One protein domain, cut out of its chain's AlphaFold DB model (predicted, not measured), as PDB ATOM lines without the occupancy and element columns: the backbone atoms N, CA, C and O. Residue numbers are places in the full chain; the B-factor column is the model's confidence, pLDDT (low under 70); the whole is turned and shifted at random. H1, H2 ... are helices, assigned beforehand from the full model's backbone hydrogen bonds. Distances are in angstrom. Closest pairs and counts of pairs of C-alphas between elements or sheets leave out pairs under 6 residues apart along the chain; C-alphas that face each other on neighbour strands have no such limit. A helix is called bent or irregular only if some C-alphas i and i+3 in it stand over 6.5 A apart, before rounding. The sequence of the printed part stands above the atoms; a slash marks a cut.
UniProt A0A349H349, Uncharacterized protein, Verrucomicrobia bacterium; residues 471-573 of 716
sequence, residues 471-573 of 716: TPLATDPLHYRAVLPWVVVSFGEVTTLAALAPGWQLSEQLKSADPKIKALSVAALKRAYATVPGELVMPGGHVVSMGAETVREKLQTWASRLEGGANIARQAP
ATOM      1  N   THR A 471     459.345 225.195 458.271       94.06
ATOM      2  CA  THR A 471     459.065 224.922 459.690       94.06
ATOM      3  C   THR A 471     457.682 224.288 459.915       94.06
ATOM      4  O   THR A 471     457.645 223.238 460.556       94.06
ATOM      5  N   PRO A 472     456.569 224.793 459.339       92.12
ATOM      6  CA  PRO A 472     455.261 224.136 459.460       92.12
ATOM      7  C   PRO A 472     455.238 222.695 458.917       92.12
ATOM      8  O   PRO A 472     454.650 221.805 459.533       92.12
ATOM      9  N   LEU A 473     455.939 222.435 457.804       95.56
ATOM     10  CA  LEU A 473     456.029 221.103 457.190       95.56
ATOM     11  C   LEU A 473     456.910 220.132 457.987       95.56
ATOM     12  O   LEU A 473     456.767 218.915 457.865       95.56
ATOM     13  N   ALA A 474     457.822 220.646 458.815       95.38
ATOM     14  CA  ALA A 474     458.690 219.831 459.659       95.38
ATOM     15  C   ALA A 474     457.912 219.080 460.757       95.38
ATOM     16  O   ALA A 474     458.397 218.069 461.262       95.38
ATOM     17  N   THR A 475     456.706 219.539 461.105       93.38
ATOM     18  CA  THR A 475     455.807 218.870 462.060       93.38
ATOM     19  C   THR A 475     454.542 218.300 461.421       93.38
ATOM     20  O   THR A 475     453.693 217.761 462.125       93.38
ATOM     21  N   ASP A 476     454.413 218.389 460.097       93.75
ATOM     22  CA  ASP A 476     453.265 217.871 459.358       93.75
ATOM     23  C   ASP A 476     453.382 216.343 459.150       93.75
ATOM     24  O   ASP A 476     454.402 215.890 458.617       93.75
ATOM     25  N   PRO A 477     452.374 215.522 459.517       93.44
ATOM     26  CA  PRO A 477     452.436 214.063 459.386       93.44
ATOM     27  C   PRO A 477     452.735 213.534 457.973       93.44
ATOM     28  O   PRO A 477     453.314 212.451 457.850       93.44
ATOM     29  N   LEU A 478     452.385 214.278 456.919       94.38
ATOM     30  CA  LEU A 478     452.625 213.891 455.526       94.38
ATOM     31  C   LEU A 478     454.046 214.236 455.060       94.38
ATOM     32  O   LEU A 478     454.589 213.566 454.179       94.38
ATOM     33  N   HIS A 479     454.674 215.254 455.654       96.12
ATOM     34  CA  HIS A 479     455.923 215.828 455.138       96.12
ATOM     35  C   HIS A 479     457.125 215.715 456.086       96.12
ATOM     36  O   HIS A 479     458.267 215.748 455.612       96.12
ATOM     37  N   TYR A 480     456.917 215.506 457.391       96.62
ATOM     38  CA  TYR A 480     457.972 215.606 458.409       96.62
ATOM     39  C   TYR A 480     459.196 214.728 458.120       96.62
ATOM     40  O   TYR A 480     460.325 215.162 458.335       96.62
ATOM     41  N   ARG A 481     459.014 213.510 457.587       96.75
ATOM     42  CA  ARG A 481     460.130 212.592 457.288       96.75
ATOM     43  C   ARG A 481     461.100 213.164 456.256       96.75
ATOM     44  O   ARG A 481     462.302 212.936 456.370       96.75
ATOM     45  N   ALA A 482     460.576 213.891 455.273       96.12
ATOM     46  CA  ALA A 482     461.361 214.496 454.205       96.12
ATOM     47  C   ALA A 482     461.942 215.859 454.602       96.12
ATOM     48  O   ALA A 482     462.936 216.270 454.019       96.12
ATOM     49  N   VAL A 483     461.344 216.558 455.574       97.38
ATOM     50  CA  VAL A 483     461.693 217.953 455.901       97.38
ATOM     51  C   VAL A 483     462.485 218.076 457.201       97.38
ATOM     52  O   VAL A 483     463.562 218.674 457.219       97.38
ATOM     53  N   LEU A 484     461.977 217.499 458.292       96.94
ATOM     54  CA  LEU A 484     462.488 217.714 459.647       96.94
ATOM     55  C   LEU A 484     463.989 217.415 459.788       96.94
ATOM     56  O   LEU A 484     464.686 218.246 460.375       96.94
ATOM     57  N   PRO A 485     464.538 216.301 459.251       95.62
ATOM     58  CA  PRO A 485     465.966 216.026 459.385       95.62
ATOM     59  C   PRO A 485     466.850 217.119 458.777       95.62
ATOM     60  O   PRO A 485     467.839 217.502 459.393       95.62
ATOM     61  N   TRP A 486     466.483 217.639 457.604       94.88
ATOM     62  CA  TRP A 486     467.270 218.648 456.891       94.88
ATOM     63  C   TRP A 486     467.217 220.005 457.582       94.88
ATOM     64  O   TRP A 486     468.254 220.645 457.764       94.88
ATOM     65  N   VAL A 487     466.029 220.412 458.038       95.44
ATOM     66  CA  VAL A 487     465.858 221.650 458.808       95.44
ATOM     67  C   VAL A 487     466.688 221.607 460.091       95.44
ATOM     68  O   VAL A 487     467.439 222.536 460.373       95.44
ATOM     69  N   VAL A 488     466.601 220.513 460.854       94.56
ATOM     70  CA  VAL A 488     467.295 220.405 462.144       94.56
ATOM     71  C   VAL A 488     468.814 220.332 461.977       94.56
ATOM     72  O   VAL A 488     469.530 220.991 462.729       94.56
ATOM     73  N   VAL A 489     469.319 219.572 460.999       90.62
ATOM     74  CA  VAL A 489     470.767 219.467 460.736       90.62
ATOM     75  C   VAL A 489     471.362 220.816 460.328       90.62
ATOM     76  O   VAL A 489     472.449 221.151 460.796       90.62
ATOM     77  N   SER A 490     470.617 221.633 459.574       91.88
ATOM     78  CA  SER A 490     471.061 222.968 459.148       91.88
ATOM     79  C   SER A 490     471.417 223.888 460.327       91.88
ATOM     80  O   SER A 490     472.293 224.741 460.199       91.88
ATOM     81  N   PHE A 491     470.798 223.708 461.502       92.38
ATOM     82  CA  PHE A 491     471.134 224.493 462.695       92.38
ATOM     83  C   PHE A 491     472.512 224.160 463.288       92.38
ATOM     84  O   PHE A 491     473.072 224.991 463.997       92.38
ATOM     85  N   GLY A 492     473.067 222.976 463.017       89.38
ATOM     86  CA  GLY A 492     474.407 222.594 463.481       89.38
ATOM     87  C   GLY A 492     475.547 223.226 462.672       89.38
ATOM     88  O   GLY A 492     476.676 223.290 463.149       89.38
ATOM     89  N   GLU A 493     475.243 223.724 461.470       87.88
ATOM     90  CA  GLU A 493     476.214 224.248 460.495       87.88
ATOM     91  C   GLU A 493     476.265 225.783 460.463       87.88
ATOM     92  O   GLU A 493     476.954 226.384 459.635       87.88
ATOM     93  N   VAL A 494     475.506 226.448 461.336       88.69
ATOM     94  CA  VAL A 494     475.400 227.904 461.312       88.69
ATOM     95  C   VAL A 494     476.671 228.571 461.814       88.69
ATOM     96  O   VAL A 494     477.298 228.157 462.788       88.69
ATOM     97  N   THR A 495     476.978 229.705 461.198       85.12
ATOM     98  CA  THR A 495     478.048 230.590 461.643       85.12
ATOM     99  C   THR A 495     477.518 231.948 462.091       85.12
ATOM    100  O   THR A 495     478.315 232.813 462.400       85.12
ATOM    101  N   THR A 496     476.208 232.165 462.187       86.31
ATOM    102  CA  THR A 496     475.624 233.434 462.665       86.31
ATOM    103  C   THR A 496     474.459 233.130 463.601       86.31
ATOM    104  O   THR A 496     473.620 232.287 463.279       86.31
ATOM    105  N   LEU A 497     474.359 233.810 464.753       87.19
ATOM    106  CA  LEU A 497     473.298 233.546 465.739       87.19
ATOM    107  C   LEU A 497     471.904 233.798 465.157       87.19
ATOM    108  O   LEU A 497     470.967 233.062 465.457       87.19
ATOM    109  N   ALA A 498     471.771 234.810 464.294       85.06
ATOM    110  CA  ALA A 498     470.513 235.151 463.635       85.06
ATOM    111  C   ALA A 498     469.930 233.993 462.801       85.06
ATOM    112  O   ALA A 498     468.710 233.904 462.663       85.06
ATOM    113  N   ALA A 499     470.766 233.076 462.297       88.94
ATOM    114  CA  ALA A 499     470.317 231.896 461.558       88.94
ATOM    115  C   ALA A 499     469.638 230.839 462.456       88.94
ATOM    116  O   ALA A 499     468.894 230.001 461.958       88.94
ATOM    117  N   LEU A 500     469.836 230.896 463.782       90.00
ATOM    118  CA  LEU A 500     469.186 229.997 464.748       90.00
ATOM    119  C   LEU A 500     467.784 230.451 465.162       90.00
ATOM    120  O   LEU A 500     467.079 229.689 465.825       90.00
ATOM    121  N   ALA A 501     467.366 231.670 464.804       87.81
ATOM    122  CA  ALA A 501     466.076 232.222 465.220       87.81
ATOM    123  C   ALA A 501     464.873 231.291 464.924       87.81
ATOM    124  O   ALA A 501     464.052 231.101 465.827       87.81
ATOM    125  N   PRO A 502     464.777 230.630 463.748       90.94
ATOM    126  CA  PRO A 502     463.650 229.742 463.447       90.94
ATOM    127  C   PRO A 502     463.573 228.498 464.341       90.94
ATOM    128  O   PRO A 502     462.486 227.966 464.572       90.94
ATOM    129  N   GLY A 503     464.703 228.034 464.886       91.44
ATOM    130  CA  GLY A 503     464.744 226.810 465.685       91.44
ATOM    131  C   GLY A 503     463.949 226.909 466.987       91.44
ATOM    132  O   GLY A 503     463.400 225.907 467.448       91.44
ATOM    133  N   TRP A 504     463.778 228.119 467.538       88.69
ATOM    134  CA  TRP A 504     462.869 228.324 468.669       88.69
ATOM    135  C   TRP A 504     461.424 227.991 468.292       88.69
ATOM    136  O   TRP A 504     460.787 227.197 468.984       88.69
ATOM    137  N   GLN A 505     460.926 228.547 467.184       89.69
ATOM    138  CA  GLN A 505     459.561 228.307 466.711       89.69
ATOM    139  C   GLN A 505     459.328 226.820 466.422       89.69
ATOM    140  O   GLN A 505     458.326 226.263 466.870       89.69
ATOM    141  N   LEU A 506     460.282 226.159 465.758       92.88
ATOM    142  CA  LEU A 506     460.223 224.715 465.533       92.88
ATOM    143  C   LEU A 506     460.146 223.941 466.860       92.88
ATOM    144  O   LEU A 506     459.325 223.037 467.005       92.88
ATOM    145  N   SER A 507     460.963 224.312 467.852       90.31
ATOM    146  CA  SER A 507     460.951 223.653 469.163       90.31
ATOM    147  C   SER A 507     459.626 223.823 469.917       90.31
ATOM    148  O   SER A 507     459.248 222.930 470.671       90.31
ATOM    149  N   GLU A 508     458.896 224.926 469.707       90.44
ATOM    150  CA  GLU A 508     457.540 225.087 470.248       90.44
ATOM    151  C   GLU A 508     456.544 224.156 469.559       90.44
ATOM    152  O   GLU A 508     455.810 223.446 470.244       90.44
ATOM    153  N   GLN A 509     456.548 224.110 468.223       91.50
ATOM    154  CA  GLN A 509     455.636 223.256 467.449       91.50
ATOM    155  C   GLN A 509     455.827 221.769 467.775       91.50
ATOM    156  O   GLN A 509     454.867 221.006 467.863       91.50
ATOM    157  N   LEU A 510     457.066 221.350 468.037       92.50
ATOM    158  CA  LEU A 510     457.382 219.966 468.378       92.50
ATOM    159  C   LEU A 510     456.823 219.509 469.737       92.50
ATOM    160  O   LEU A 510     456.661 218.304 469.937       92.50
ATOM    161  N   LYS A 511     456.492 220.416 470.668       89.06
ATOM    162  CA  LYS A 511     455.925 220.035 471.978       89.06
ATOM    163  C   LYS A 511     454.583 219.320 471.845       89.06
ATOM    164  O   LYS A 511     454.329 218.354 472.567       89.06
ATOM    165  N   SER A 512     453.739 219.775 470.924       89.19
ATOM    166  CA  SER A 512     452.411 219.212 470.663       89.19
ATOM    167  C   SER A 512     452.395 218.190 469.522       89.19
ATOM    168  O   SER A 512     451.345 217.626 469.239       89.19
ATOM    169  N   ALA A 513     453.538 217.920 468.882       92.00
ATOM    170  CA  ALA A 513     453.623 216.974 467.773       92.00
ATOM    171  C   ALA A 513     453.434 215.506 468.211       92.00
ATOM    172  O   ALA A 513     453.639 215.146 469.378       92.00
ATOM    173  N   ASP A 514     453.094 214.652 467.240       92.31
ATOM    174  CA  ASP A 514     452.977 213.200 467.416       92.31
ATOM    175  C   ASP A 514     454.281 212.590 467.986       92.31
ATOM    176  O   ASP A 514     455.381 213.015 467.596       92.31
ATOM    177  N   PRO A 515     454.207 211.580 468.878       91.75
ATOM    178  CA  PRO A 515     455.385 210.934 469.463       91.75
ATOM    179  C   PRO A 515     456.434 210.459 468.444       91.75
ATOM    180  O   PRO A 515     457.634 210.568 468.703       91.75
ATOM    181  N   LYS A 516     456.028 209.994 467.254       93.88
ATOM    182  CA  LYS A 516     456.959 209.566 466.194       93.88
ATOM    183  C   LYS A 516     457.742 210.744 465.608       93.88
ATOM    184  O   LYS A 516     458.921 210.594 465.281       93.88
ATOM    185  N   ILE A 517     457.115 211.918 465.504       95.19
ATOM    186  CA  ILE A 517     457.759 213.156 465.037       95.19
ATOM    187  C   ILE A 517     458.746 213.655 466.097       95.19
ATOM    188  O   ILE A 517     459.890 213.974 465.770       95.19
ATOM    189  N   LYS A 518     458.347 213.642 467.378       92.44
ATOM    190  CA  LYS A 518     459.234 213.962 468.510       92.44
ATOM    191  C   LYS A 518     460.472 213.067 468.521       92.44
ATOM    192  O   LYS A 518     461.588 213.581 468.578       92.44
ATOM    193  N   ALA A 519     460.295 211.753 468.374       91.25
ATOM    194  CA  ALA A 519     461.400 210.797 468.314       91.25
ATOM    195  C   ALA A 519     462.354 211.070 467.134       91.25
ATOM    196  O   ALA A 519     463.577 211.077 467.316       91.25
ATOM    197  N   LEU A 520     461.820 211.362 465.938       94.88
ATOM    198  CA  LEU A 520     462.646 211.741 464.785       94.88
ATOM    199  C   LEU A 520     463.408 213.051 465.036       94.88
ATOM    200  O   LEU A 520     464.584 213.147 464.683       94.88
ATOM    201  N   SER A 521     462.763 214.036 465.668       93.62
ATOM    202  CA  SER A 521     463.384 215.312 466.029       93.62
ATOM    203  C   SER A 521     464.546 215.127 467.001       93.62
ATOM    204  O   SER A 521     465.635 215.633 466.751       93.62
ATOM    205  N   VAL A 522     464.368 214.327 468.057       90.50
ATOM    206  CA  VAL A 522     465.433 213.995 469.021       90.50
ATOM    207  C   VAL A 522     466.628 213.348 468.307       90.50
ATOM    208  O   VAL A 522     467.774 213.753 468.522       90.50
ATOM    209  N   ALA A 523     466.385 212.404 467.392       91.19
ATOM    210  CA  ALA A 523     467.447 211.793 466.593       91.19
ATOM    211  C   ALA A 523     468.143 212.799 465.652       91.19
ATOM    212  O   ALA A 523     469.363 212.751 465.473       91.19
ATOM    213  N   ALA A 524     467.395 213.727 465.048       94.00
ATOM    214  CA  ALA A 524     467.948 214.780 464.203       94.00
ATOM    215  C   ALA A 524     468.762 215.806 465.009       94.00
ATOM    216  O   ALA A 524     469.866 216.148 464.596       94.00
ATOM    217  N   LEU A 525     468.288 216.224 466.186       91.75
ATOM    218  CA  LEU A 525     468.993 217.134 467.094       91.75
ATOM    219  C   LEU A 525     470.298 216.518 467.597       91.75
ATOM    220  O   LEU A 525     471.311 217.207 467.658       91.75
ATOM    221  N   LYS A 526     470.311 215.209 467.888       88.19
ATOM    222  CA  LYS A 526     471.547 214.487 468.227       88.19
ATOM    223  C   LYS A 526     472.567 214.543 467.081       88.19
ATOM    224  O   LYS A 526     473.751 214.743 467.340       88.19
ATOM    225  N   ARG A 527     472.118 214.403 465.828       90.81
ATOM    226  CA  ARG A 527     472.982 214.545 464.641       90.81
ATOM    227  C   ARG A 527     473.474 215.980 464.464       90.81
ATOM    228  O   ARG A 527     474.674 216.168 464.342       90.81
ATOM    229  N   ALA A 528     472.585 216.970 464.532       92.62
ATOM    230  CA  ALA A 528     472.948 218.387 464.452       92.62
ATOM    231  C   ALA A 528     473.950 218.785 465.546       92.62
ATOM    232  O   ALA A 528     474.903 219.507 465.296       92.62
ATOM    233  N   TYR A 529     473.790 218.263 466.764       89.44
ATOM    234  CA  TYR A 529     474.741 218.483 467.851       89.44
ATOM    235  C   TYR A 529     476.134 217.922 467.526       89.44
ATOM    236  O   TYR A 529     477.146 218.545 467.851       89.44
ATOM    237  N   ALA A 530     476.182 216.750 466.888       86.56
ATOM    238  CA  ALA A 530     477.423 216.097 466.491       86.56
ATOM    239  C   ALA A 530     478.133 216.803 465.323       86.56
ATOM    240  O   ALA A 530     479.351 216.681 465.221       86.56
ATOM    241  N   THR A 531     477.413 217.550 464.474       90.00
ATOM    242  CA  THR A 531     478.028 218.337 463.390       90.00
ATOM    243  C   THR A 531     478.651 219.644 463.878       90.00
ATOM    244  O   THR A 531     479.542 220.163 463.208       90.00
ATOM    245  N   VAL A 532     478.260 220.156 465.055       89.56
ATOM    246  CA  VAL A 532     478.854 221.388 465.597       89.56
ATOM    247  C   VAL A 532     480.343 221.168 465.902       89.56
ATOM    248  O   VAL A 532     480.673 220.351 466.780       89.56
ATOM    249  N   PRO A 533     481.259 221.928 465.271       87.31
ATOM    250  CA  PRO A 533     482.695 221.728 465.427       87.31
ATOM    251  C   PRO A 533     483.165 222.009 466.857       87.31
ATOM    252  O   PRO A 533     482.476 222.646 467.657       87.31
ATOM    253  N   GLY A 534     484.343 221.501 467.232       80.75
ATOM    254  CA  GLY A 534     484.922 221.714 468.565       80.75
ATOM    255  C   GLY A 534     485.010 223.198 468.927       80.75
ATOM    256  O   GLY A 534     484.510 223.599 469.981       80.75
ATOM    257  N   GLU A 535     485.550 223.967 467.987       83.88
ATOM    258  CA  GLU A 535     485.632 225.422 467.952       83.88
ATOM    259  C   GLU A 535     485.164 225.908 466.576       83.88
ATOM    260  O   GLU A 535     485.272 225.181 465.589       83.88
ATOM    261  N   LEU A 536     484.646 227.135 466.503       85.44
ATOM    262  CA  LEU A 536     484.300 227.751 465.226       85.44
ATOM    263  C   LEU A 536     485.515 228.533 464.717       85.44
ATOM    264  O   LEU A 536     485.799 229.622 465.215       85.44
ATOM    265  N   VAL A 537     486.234 227.954 463.756       86.88
ATOM    266  CA  VAL A 537     487.479 228.506 463.204       86.88
ATOM    267  C   VAL A 537     487.244 228.966 461.772       86.88
ATOM    268  O   VAL A 537     486.743 228.210 460.941       86.88
ATOM    269  N   MET A 538     487.593 230.216 461.480       85.00
ATOM    270  CA  MET A 538     487.535 230.760 460.125       85.00
ATOM    271  C   MET A 538     488.773 230.350 459.317       85.00
ATOM    272  O   MET A 538     489.830 230.149 459.909       85.00
ATOM    273  N   PRO A 539     488.703 230.307 457.974       84.19
ATOM    274  CA  PRO A 539     489.851 230.005 457.110       84.19
ATOM    275  C   PRO A 539     491.125 230.821 457.387       84.19
ATOM    276  O   PRO A 539     492.227 230.311 457.213       84.19
ATOM    277  N   GLY A 540     490.998 232.059 457.880       80.31
ATOM    278  CA  GLY A 540     492.130 232.887 458.321       80.31
ATOM    279  C   GLY A 540     492.764 232.480 459.664       80.31
ATOM    280  O   GLY A 540     493.684 233.151 460.119       80.31
ATOM    281  N   GLY A 541     492.276 231.421 460.318       85.56
ATOM    282  CA  GLY A 541     492.714 230.951 461.639       85.56
ATOM    283  C   GLY A 541     491.989 231.605 462.821       85.56
ATOM    284  O   GLY A 541     492.239 231.242 463.969       85.56
ATOM    285  N   HIS A 542     491.080 232.553 462.569       86.38
ATOM    286  CA  HIS A 542     490.350 233.243 463.631       86.38
ATOM    287  C   HIS A 542     489.390 232.293 464.359       86.38
ATOM    288  O   HIS A 542     488.455 231.766 463.749       86.38
ATOM    289  N   VAL A 543     489.591 232.109 465.666       84.75
ATOM    290  CA  VAL A 543     488.680 231.345 466.528       84.75
ATOM    291  C   VAL A 543     487.615 232.276 467.096       84.75
ATOM    292  O   VAL A 543     487.908 233.193 467.863       84.75
ATOM    293  N   VAL A 544     486.357 232.013 466.753       82.69
ATOM    294  CA  VAL A 544     485.225 232.844 467.164       82.69
ATOM    295  C   VAL A 544     484.812 232.457 468.572       82.69
ATOM    296  O   VAL A 544     484.284 231.365 468.816       82.69
ATOM    297  N   SER A 545     485.034 233.367 469.516       80.94
ATOM    298  CA  SER A 545     484.739 233.084 470.916       80.94
ATOM    299  C   SER A 545     483.248 232.789 471.130       80.94
ATOM    300  O   SER A 545     482.373 233.444 470.558       80.94
ATOM    301  N   MET A 546     482.971 231.764 471.942       78.25
ATOM    302  CA  MET A 546     481.634 231.249 472.273       78.25
ATOM    303  C   MET A 546     480.806 230.685 471.100       78.25
ATOM    304  O   MET A 546     479.707 230.205 471.342       78.25
ATOM    305  N   GLY A 547     481.297 230.659 469.855       84.25
ATOM    306  CA  GLY A 547     480.472 230.280 468.695       84.25
ATOM    307  C   GLY A 547     479.899 228.866 468.751       84.25
ATOM    308  O   GLY A 547     478.691 228.678 468.881       84.25
ATOM    309  N   ALA A 548     480.774 227.860 468.714       85.25
ATOM    310  CA  ALA A 548     480.360 226.458 468.789       85.25
ATOM    311  C   ALA A 548     479.610 226.119 470.093       85.25
ATOM    312  O   ALA A 548     478.754 225.236 470.119       85.25
ATOM    313  N   GLU A 549     479.935 226.811 471.185       82.00
ATOM    314  CA  GLU A 549     479.262 226.662 472.476       82.00
ATOM    315  C   GLU A 549     477.817 227.158 472.412       82.00
ATOM    316  O   GLU A 549     476.905 226.385 472.688       82.00
ATOM    317  N   THR A 550     477.592 228.386 471.943       85.12
ATOM    318  CA  THR A 550     476.248 228.959 471.818       85.12
ATOM    319  C   THR A 550     475.355 228.127 470.893       85.12
ATOM    320  O   THR A 550     474.186 227.911 471.210       85.12
ATOM    321  N   VAL A 551     475.880 227.601 469.777       89.75
ATOM    322  CA  VAL A 551     475.101 226.705 468.897       89.75
ATOM    323  C   VAL A 551     474.679 225.437 469.651       89.75
ATOM    324  O   VAL A 551     473.503 225.069 469.642       89.75
ATOM    325  N   ARG A 552     475.608 224.793 470.372       86.75
ATOM    326  CA  ARG A 552     475.318 223.604 471.193       86.75
ATOM    327  C   ARG A 552     474.289 223.880 472.282       86.75
ATOM    328  O   ARG A 552     473.375 223.076 472.445       86.75
ATOM    329  N   GLU A 553     474.419 224.992 472.997       82.69
ATOM    330  CA  GLU A 553     473.477 225.411 474.039       82.69
ATOM    331  C   GLU A 553     472.061 225.574 473.479       82.69
ATOM    332  O   GLU A 553     471.096 225.097 474.080       82.69
ATOM    333  N   LYS A 554     471.912 226.192 472.298       87.94
ATOM    334  CA  LYS A 554     470.603 226.328 471.639       87.94
ATOM    335  C   LYS A 554     470.021 224.973 471.248       87.94
ATOM    336  O   LYS A 554     468.876 224.698 471.599       87.94
ATOM    337  N   LEU A 555     470.812 224.101 470.618       89.00
ATOM    338  CA  LEU A 555     470.369 222.751 470.248       89.00
ATOM    339  C   LEU A 555     469.952 221.921 471.472       89.00
ATOM    340  O   LEU A 555     468.922 221.250 471.444       89.00
ATOM    341  N   GLN A 556     470.714 221.995 472.566       82.94
ATOM    342  CA  GLN A 556     470.379 221.335 473.830       82.94
ATOM    343  C   GLN A 556     469.109 221.907 474.455       82.94
ATOM    344  O   GLN A 556     468.270 221.140 474.919       82.94
ATOM    345  N   THR A 557     468.955 223.233 474.441       83.62
ATOM    346  CA  THR A 557     467.752 223.910 474.943       83.62
ATOM    347  C   THR A 557     466.516 223.473 474.168       83.62
ATOM    348  O   THR A 557     465.458 223.295 474.752       83.62
ATOM    349  N   TRP A 558     466.617 223.273 472.854       87.62
ATOM    350  CA  TRP A 558     465.498 222.751 472.069       87.62
ATOM    351  C   TRP A 558     465.237 221.274 472.364       87.62
ATOM    352  O   TRP A 558     464.082 220.887 472.516       87.62
ATOM    353  N   ALA A 559     466.289 220.464 472.514       84.62
ATOM    354  CA  ALA A 559     466.171 219.046 472.841       84.62
ATOM    355  C   ALA A 559     465.552 218.797 474.225       84.62
ATOM    356  O   ALA A 559     464.695 217.931 474.352       84.62
ATOM    357  N   SER A 560     465.936 219.555 475.258       78.88
ATOM    358  CA  SER A 560     465.442 219.363 476.633       78.88
ATOM    359  C   SER A 560     463.935 219.584 476.782       78.88
ATOM    360  O   SER A 560     463.334 219.133 477.753       78.88
ATOM    361  N   ARG A 561     463.319 220.251 475.804       79.69
ATOM    362  CA  ARG A 561     461.878 220.517 475.738       79.69
ATOM    363  C   ARG A 561     461.083 219.359 475.137       79.69
ATOM    364  O   ARG A 561     459.856 219.428 475.119       79.69
ATOM    365  N   LEU A 562     461.763 218.341 474.612       82.50
ATOM    366  CA  LEU A 562     461.162 217.162 474.002       82.50
ATOM    367  C   LEU A 562     461.287 215.960 474.935       82.50
ATOM    368  O   LEU A 562     462.300 215.766 475.612       82.50
ATOM    369  N   GLU A 563     460.268 215.109 474.920       77.31
ATOM    370  CA  GLU A 563     460.293 213.821 475.608       77.31
ATOM    371  C   GLU A 563     461.484 212.973 475.121       77.31
ATOM    372  O   GLU A 563     461.755 212.884 473.923       77.31
ATOM    373  N   GLY A 564     462.261 212.413 476.054       73.31
ATOM    374  CA  GLY A 564     463.503 211.681 475.758       73.31
ATOM    375  C   GLY A 564     464.712 212.555 475.384       73.31
ATOM    376  O   GLY A 564     465.846 212.068 475.381       73.31
ATOM    377  N   GLY A 565     464.523 213.857 475.138       76.06
ATOM    378  CA  GLY A 565     465.593 214.785 474.767       76.06
ATOM    379  C   GLY A 565     466.473 215.246 475.936       76.06
ATOM    380  O   GLY A 565     467.618 215.648 475.721       76.06
ATOM    381  N   ALA A 566     466.013 215.089 477.184       74.00
ATOM    382  CA  ALA A 566     466.807 215.363 478.389       74.00
ATOM    383  C   ALA A 566     468.137 214.583 478.418       74.00
ATOM    384  O   ALA A 566     469.152 215.093 478.894       74.00
ATOM    385  N   ASN A 567     468.168 213.377 477.838       76.06
ATOM    386  CA  ASN A 567     469.387 212.574 477.745       76.06
ATOM    387  C   ASN A 567     470.453 213.219 476.848       76.06
ATOM    388  O   ASN A 567     471.635 213.109 477.159       76.06
ATOM    389  N   ILE A 568     470.065 213.953 475.797       76.31
ATOM    390  CA  ILE A 568     471.014 214.688 474.943       76.31
ATOM    391  C   ILE A 568     471.726 215.762 475.768       76.31
ATOM    392  O   ILE A 568     472.950 215.877 475.725       76.31
ATOM    393  N   ALA A 569     470.971 216.524 476.562       74.19
ATOM    394  CA  ALA A 569     471.526 217.581 477.399       74.19
ATOM    395  C   ALA A 569     472.407 217.024 478.533       74.19
ATOM    396  O   ALA A 569     473.471 217.578 478.817       74.19
ATOM    397  N   ARG A 570     472.013 215.895 479.142       80.56
ATOM    398  CA  ARG A 570     472.793 215.217 480.193       80.56
ATOM    399  C   ARG A 570     474.106 214.636 479.666       80.56
ATOM    400  O   ARG A 570     475.136 214.828 480.301       80.56
ATOM    401  N   GLN A 571     474.080 213.978 478.508       82.88
ATOM    402  CA  GLN A 571     475.245 213.310 477.907       82.88
ATOM    403  C   GLN A 571     476.150 214.257 477.108       82.88
ATOM    404  O   GLN A 571     477.224 213.869 476.659       82.88
ATOM    405  N   ALA A 572     475.749 215.512 476.910       79.75
ATOM    406  CA  ALA A 572     476.611 216.490 476.271       79.75
ATOM    407  C   ALA A 572     477.848 216.819 477.135       79.75
ATOM    408  O   ALA A 572     477.692 216.985 478.350       79.75
ATOM    409  N   PRO A 573     479.039 217.013 476.529       85.75
ATOM    410  CA  PRO A 573     480.243 217.422 477.246       85.75
ATOM    411  C   PRO A 573     480.036 218.678 478.098       85.75
ATOM    412  O   PRO A 573     479.438 219.656 477.645       85.75
TER     413      PRO A 573
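Overview. This is residues 471 to 573 of the 716 residues of an uncharacterized protein of Verrucomicrobia bacterium (UniProt A0A349H349). Four helices, H2 to H5, make an elongated up-and-down bundle, each running against the one before it, with H2 and H3 over H4 and H5. Short H1 packs on H2 and H3, H6 folds back along H5 on the far side of the bundle, and the long loop between H4 and H5 reaches out past one end around Gly 540. The printed part has 103 residues with six named helices, H1 to H6 in chain order, and no named strand; the class is all helix. It is compact, with a radius of gyration of the C-alphas of 13.7 A, and its C-alphas span 44 by 26 by 17 A.

Along the chain. Find C-alpha 471 at (459.065, 224.922, 459.690), where H1, residues 471 to 474, begins. Next comes H2, residues 480 to 493, 20.3 A long; it is irregular, with C-alphas 482 and 485 7.1 A apart. H3, residues 497 to 509, is 20.5 A long and irregular too, with C-alphas 499 and 502 7.3 A apart. H4, residues 515 to 531, starts at (455.385, 210.934, 469.463) and runs 24.6 A. H5, residues 547 to 559, runs 18.7 A, and H6, residues 566 to 571, ends at (475.245, 213.310, 477.907).

Arrangement. Look first at H2, one of two hubs. It touches H4 at a shallow tilt of 27 degrees, the same way; the closest C-alphas, of Val 489 and Ala 528, are 4.4 A apart. H2 and H3 form a helical hairpin at a shallow tilt of 33 degrees, only just short of steep; they touch at Phe 491 and Leu 500, C-alphas 6.2 A apart. H5, the other hub, touches H3 at 7 degrees, a shallow tilt, the same way; the closest C-alphas are those of Ser 507 and Trp 558, 5.5 A. H4 and H5 are a hairpin at 12 degrees, closest at C-alphas 529 and 552, 6.1 A. H6 touches H5 with C-alphas 556 and 569 5.3 A apart, a hairpin at a steep tilt of 38 degrees, only just past shallow. H1 touches H2, C-alphas 474 and 484 being 4.3 A apart, and is apart from H4. Each O i to N i+4 pair is within hydrogen-bond range in H4, H5 and H6, against 5 of 10 in H2 and 4 of 9 in H3, where 8 of 10 O i to N i+3 pairs are; H1 is too short for an i+4 pair.

Size, cuts and confidence. The farthest C-alphas, of Asp 514 and Gly 540, are 44.8 A apart. The link from H4 to H5, residues 532 to 546, is long. The printed part has no cut, and no printed residue is under pLDDT 70.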